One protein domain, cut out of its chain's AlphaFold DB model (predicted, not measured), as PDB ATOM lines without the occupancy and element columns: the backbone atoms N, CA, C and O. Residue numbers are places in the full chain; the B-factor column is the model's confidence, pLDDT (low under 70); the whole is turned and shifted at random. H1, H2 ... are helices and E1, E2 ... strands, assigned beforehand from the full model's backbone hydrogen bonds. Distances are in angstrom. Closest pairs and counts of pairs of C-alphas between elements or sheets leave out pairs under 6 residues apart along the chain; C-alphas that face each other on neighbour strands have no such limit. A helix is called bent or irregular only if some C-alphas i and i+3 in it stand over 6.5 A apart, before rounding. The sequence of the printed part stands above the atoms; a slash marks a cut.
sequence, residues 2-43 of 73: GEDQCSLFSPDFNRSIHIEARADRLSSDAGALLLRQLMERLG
ATOM      1  N   GLY A   2     164.348 270.676 224.854       52.78
ATOM      2  CA  GLY A   2     165.788 270.428 224.753       52.78
ATOM      3  C   GLY A   2     166.074 268.936 224.736       52.78
ATOM      4  O   GLY A   2     165.619 268.221 225.621       52.78
ATOM      5  N   GLU A   3     166.772 268.475 223.712       60.00
ATOM      6  CA  GLU A   3     167.288 267.112 223.652       60.00
ATOM      7  C   GLU A   3     168.471 267.055 224.622       60.00
ATOM      8  O   GLU A   3     169.472 267.751 224.423       60.00
ATOM      9  N   ASP A   4     168.335 266.295 225.708       60.19
ATOM     10  CA  ASP A   4     169.428 266.069 226.647       60.19
ATOM     11  C   ASP A   4     170.569 265.364 225.905       60.19
ATOM     12  O   ASP A   4     170.508 264.181 225.566       60.19
ATOM     13  N   GLN A   5     171.621 266.127 225.605       60.25
ATOM     14  CA  GLN A   5     172.839 265.635 224.971       60.25
ATOM     15  C   GLN A   5     173.627 264.842 226.020       60.25
ATOM     16  O   GLN A   5     174.501 265.376 226.703       60.25
ATOM     17  N   CYS A   6     173.299 263.561 226.188       63.19
ATOM     18  CA  CYS A   6     174.065 262.672 227.052       63.19
ATOM     19  C   CYS A   6     175.370 262.277 226.349       63.19
ATOM     20  O   CYS A   6     175.373 261.507 225.383       63.19
ATOM     21  N   SER A   7     176.499 262.789 226.847       67.44
ATOM     22  CA  SER A   7     177.802 262.201 226.531       67.44
ATOM     23  C   SER A   7     177.810 260.757 227.035       67.44
ATOM     24  O   SER A   7     177.492 260.505 228.197       67.44
ATOM     25  N   LEU A   8     178.119 259.807 226.150       75.81
ATOM     26  CA  LEU A   8     178.064 258.382 226.473       75.81
ATOM     27  C   LEU A   8     179.226 257.984 227.387       75.81
ATOM     28  O   LEU A   8     179.007 257.357 228.420       75.81
ATOM     29  N   PHE A   9     180.457 258.318 226.992       79.50
ATOM     30  CA  PHE A   9     181.683 258.112 227.769       79.50
ATOM     31  C   PHE A   9     182.891 258.753 227.065       79.50
ATOM     32  O   PHE A   9     182.849 259.045 225.868       79.50
ATOM     33  N   SER A  10     183.992 258.898 227.807       82.12
ATOM     34  CA  SER A  10     185.323 259.192 227.263       82.12
ATOM     35  C   SER A  10     186.150 257.902 227.203       82.12
ATOM     36  O   SER A  10     186.237 257.201 228.217       82.12
ATOM     37  N   PRO A  11     186.742 257.547 226.050       85.38
ATOM     38  CA  PRO A  11     187.567 256.353 225.948       85.38
ATOM     39  C   PRO A  11     188.884 256.498 226.726       85.38
ATOM     40  O   PRO A  11     189.453 257.583 226.830       85.38
ATOM     41  N   ASP A  12     189.402 255.381 227.241       85.00
ATOM     42  CA  ASP A  12     190.669 255.354 227.990       85.00
ATOM     43  C   ASP A  12     191.873 255.555 227.066       85.00
ATOM     44  O   ASP A  12     192.849 256.193 227.455       85.00
ATOM     45  N   PHE A  13     191.786 255.065 225.821       81.62
ATOM     46  CA  PHE A  13     192.873 255.183 224.846       81.62
ATOM     47  C   PHE A  13     193.112 256.629 224.395       81.62
ATOM     48  O   PHE A  13     194.224 256.973 224.005       81.62
ATOM     49  N   ASN A  14     192.076 257.473 224.423       84.56
ATOM     50  CA  ASN A  14     192.199 258.893 224.128       84.56
ATOM     51  C   ASN A  14     191.088 259.698 224.814       84.56
ATOM     52  O   ASN A  14     189.963 259.802 224.325       84.56
ATOM     53  N   ARG A  15     191.445 260.328 225.933       84.12
ATOM     54  CA  ARG A  15     190.508 261.088 226.767       84.12
ATOM     55  C   ARG A  15     190.063 262.421 226.166       84.12
ATOM     56  O   ARG A  15     189.139 263.013 226.709       84.12
ATOM     57  N   SER A  16     190.690 262.897 225.084       86.12
ATOM     58  CA  SER A  16     190.227 264.103 224.381       86.12
ATOM     59  C   SER A  16     189.056 263.830 223.433       86.12
ATOM     60  O   SER A  16     188.449 264.766 222.916       86.12
ATOM     61  N   ILE A  17     188.725 262.556 223.204       85.69
ATOM     62  CA  ILE A  17     187.585 262.167 222.383       85.69
ATOM     63  C   ILE A  17     186.326 262.132 223.247       85.69
ATOM     64  O   ILE A  17     186.263 261.442 224.265       85.69
ATOM     65  N   HIS A  18     185.294 262.835 222.790       84.31
ATOM     66  CA  HIS A  18     183.971 262.837 223.402       84.31
ATOM     67  C   HIS A  18     182.972 262.183 222.450       84.31
ATOM     68  O   HIS A  18     182.822 262.613 221.307       84.31
ATOM     69  N   ILE A  19     182.309 261.125 222.918       83.25
ATOM     70  CA  ILE A  19     181.268 260.430 222.159       83.25
ATOM     71  C   ILE A  19     179.911 260.878 222.697       83.25
ATOM     72  O   ILE A  19     179.653 260.822 223.902       83.25
ATOM     73  N   GLU A  20     179.042 261.315 221.796       84.12
ATOM     74  CA  GLU A  20     177.718 261.844 222.115       84.12
ATOM     75  C   GLU A  20     176.646 261.094 221.327       84.12
ATOM     76  O   GLU A  20     176.832 260.784 220.149       84.12
ATOM     77  N   ALA A  21     175.512 260.814 221.969       77.88
ATOM     78  CA  ALA A  21     174.352 260.235 221.307       77.88
ATOM     79  C   ALA A  21     173.373 261.353 220.926       77.88
ATOM     80  O   ALA A  21     172.705 261.914 221.793       77.88
ATOM     81  N   ARG A  22     173.294 261.685 219.633       78.94
ATOM     82  CA  ARG A  22     172.339 262.669 219.094       78.94
ATOM     83  C   ARG A  22     171.634 262.104 217.868       78.94
ATOM     84  O   ARG A  22     172.289 261.517 217.011       78.94
ATOM     85  N   ALA A  23     170.325 262.319 217.761       73.50
ATOM     86  CA  ALA A  23     169.544 261.845 216.617       73.50
ATOM     87  C   ALA A  23     169.889 262.588 215.309       73.50
ATOM     88  O   ALA A  23     169.846 261.990 214.239       73.50
ATOM     89  N   ASP A  24     170.276 263.866 215.401       77.06
ATOM     90  CA  ASP A  24     170.547 264.747 214.251       77.06
ATOM     91  C   ASP A  24     171.953 264.581 213.637       77.06
ATOM     92  O   ASP A  24     172.177 264.896 212.469       77.06
ATOM     93  N   ARG A  25     172.927 264.059 214.397       72.12
ATOM     94  CA  ARG A  25     174.328 263.945 213.953       72.12
ATOM     95  C   ARG A  25     174.932 262.592 214.285       72.12
ATOM     96  O   ARG A  25     175.703 262.445 215.231       72.12
ATOM     97  N   LEU A  26     174.604 261.614 213.451       76.00
ATOM     98  CA  LEU A  26     175.205 260.288 213.500       76.00
ATOM     99  C   LEU A  26     176.511 260.269 212.699       76.00
ATOM    100  O   LEU A  26     176.542 260.640 211.528       76.00
ATOM    101  N   SER A  27     177.587 259.799 213.330       78.62
ATOM    102  CA  SER A  27     178.849 259.484 212.658       78.62
ATOM    103  C   SER A  27     179.067 257.977 212.663       78.62
ATOM    104  O   SER A  27     178.984 257.341 213.716       78.62
ATOM    105  N   SER A  28     179.384 257.410 211.498       75.38
ATOM    106  CA  SER A  28     179.710 255.985 211.372       75.38
ATOM    107  C   SER A  28     180.949 255.608 212.198       75.38
ATOM    108  O   SER A  28     181.020 254.506 212.742       75.38
ATOM    109  N   ASP A  29     181.902 256.529 212.351       81.44
ATOM    110  CA  ASP A  29     183.173 256.265 213.036       81.44
ATOM    111  C   ASP A  29     183.019 256.141 214.559       81.44
ATOM    112  O   ASP A  29     183.805 255.452 215.211       81.44
ATOM    113  N   ALA A  30     181.971 256.732 215.146       82.25
ATOM    114  CA  ALA A  30     181.721 256.657 216.588       82.25
ATOM    115  C   ALA A  30     181.527 255.206 217.068       82.25
ATOM    116  O   ALA A  30     181.990 254.836 218.151       82.25
ATOM    117  N   GLY A  31     180.911 254.356 216.238       82.50
ATOM    118  CA  GLY A  31     180.762 252.928 216.524       82.50
ATOM    119  C   GLY A  31     182.103 252.191 216.584       82.50
ATOM    120  O   GLY A  31     182.312 251.353 217.465       82.50
ATOM    121  N   ALA A  32     183.052 252.546 215.712       85.94
ATOM    122  CA  ALA A  32     184.387 251.951 215.707       85.94
ATOM    123  C   ALA A  32     185.175 252.290 216.985       85.94
ATOM    124  O   ALA A  32     185.876 251.430 217.522       85.94
ATOM    125  N   LEU A  33     185.011 253.502 217.526       87.12
ATOM    126  CA  LEU A  33     185.649 253.918 218.782       87.12
ATOM    127  C   LEU A  33     185.108 253.147 219.997       87.12
ATOM    128  O   LEU A  33     185.869 252.793 220.901       87.12
ATOM    129  N   LEU A  34     183.810 252.830 220.002       85.56
ATOM    130  CA  LEU A  34     183.194 252.010 221.046       85.56
ATOM    131  C   LEU A  34     183.717 250.569 221.010       85.56
ATOM    132  O   LEU A  34     184.139 250.033 222.038       85.56
ATOM    133  N   LEU A  35     183.759 249.966 219.819       87.00
ATOM    134  CA  LEU A  35     184.340 248.636 219.616       87.00
ATOM    135  C   LEU A  35     185.816 248.608 220.021       87.00
ATOM    136  O   LEU A  35     186.264 247.664 220.671       87.00
ATOM    137  N   ARG A  36     186.563 249.668 219.703       85.44
ATOM    138  CA  ARG A  36     187.959 249.829 220.105       85.44
ATOM    139  C   ARG A  36     188.130 249.816 221.623       85.44
ATOM    140  O   ARG A  36     188.938 249.033 222.123       85.44
ATOM    141  N   GLN A  37     187.371 250.639 222.348       88.44
ATOM    142  CA  GLN A  37     187.417 250.688 223.813       88.44
ATOM    143  C   GLN A  37     187.112 249.312 224.422       88.44
ATOM    144  O   GLN A  37     187.784 248.882 225.359       88.44
ATOM    145  N   LEU A  38     186.120 248.602 223.877       89.25
ATOM    146  CA  LEU A  38     185.750 247.271 224.347       89.25
ATOM    147  C   LEU A  38     186.871 246.249 224.111       89.25
ATOM    148  O   LEU A  38     187.243 245.531 225.038       89.25
ATOM    149  N   MET A  39     187.447 246.213 222.907       87.88
ATOM    150  CA  MET A  39     188.572 245.328 222.583       87.88
ATOM    151  C   MET A  39     189.771 245.565 223.506       87.88
ATOM    152  O   MET A  39     190.429 244.610 223.925       87.88
ATOM    153  N   GLU A  40     190.046 246.821 223.848       85.56
ATOM    154  CA  GLU A  40     191.138 247.177 224.750       85.56
ATOM    155  C   GLU A  40     190.868 246.711 226.184       85.56
ATOM    156  O   GLU A  40     191.713 246.035 226.773       85.56
ATOM    157  N   ARG A  41     189.661 246.959 226.711       87.38
ATOM    158  CA  ARG A  41     189.259 246.490 228.049       87.38
ATOM    159  C   ARG A  41     189.236 244.971 228.174       87.38
ATOM    160  O   ARG A  41     189.531 244.445 229.240       87.38
ATOM    161  N   LEU A  42     188.901 244.272 227.092       90.12
ATOM    162  CA  LEU A  42     188.908 242.812 227.035       90.12
ATOM    163  C   LEU A  42     190.299 242.227 226.725       90.12
ATOM    164  O   LEU A  42     190.453 241.009 226.675       90.12
ATOM    165  N   GLY A  43     191.320 243.062 226.502       87.44
ATOM    166  CA  GLY A  43     192.693 242.605 226.274       87.44
ATOM    167  C   GLY A  43     192.915 241.908 224.926       87.44
ATOM    168  O   GLY A  43     193.846 241.109 224.795       87.44
TER     169      GLY A  43
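Overview. This is residues 2 to 43 of the 73 residues of the protein "Transposase" of Gemmatimonadetes bacterium (UniProt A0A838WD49). The printed part is a loose Z of three passes along the long axis of a rod: the first residues run out through the short strand E1, the backbone folds back near residues 12 to 15 and passes beside E1 with residues 19 to 20, then turns again near residues 22 to 24 and runs out once more as the helix H1. The two end residues, Gly 2 and Gly 43, lie at opposite ends of this rod. There are 42 residues printed, with one named strand and then one named helix; the class is mostly helix, though under half of the residues are in named elements. The whole is only just loose, close to compact, with a radius of gyration of the C-alphas of 11.2 A and spans of 38 by 18 by 15 A.

Arrangement. E1, residues 7 to 9, pairs with no named strand, but a short pairing sets it antiparallel to residues 19 to 20. H1, residues 28 to 41, is apart from E1, with no C-alpha of the one within 8 A of the other. In H1, 9 of 10 O i to N i+4 pairs are within hydrogen-bond range.

Along the chain. E1 begins at C-alpha 7, (177.802, 262.201, 226.531). H1 measures 21.4 A from C-alpha 28, (179.710, 255.985, 211.372), to C-alpha 41, (189.259, 246.490, 228.049). It is neither bent nor irregular, but only just: C-alphas 28 and 31 are 6.1 A apart.

Size, cuts and confidence. The two C-alphas farthest apart are those of Gly 2 and Gly 43, 38.7 A. The printed part has no cut. The link from E1 to H1, residues 10 to 27, is long, with 18 residues. The mean pLDDT of the printed part is 79.7, and residues 2 to 7 are under 70.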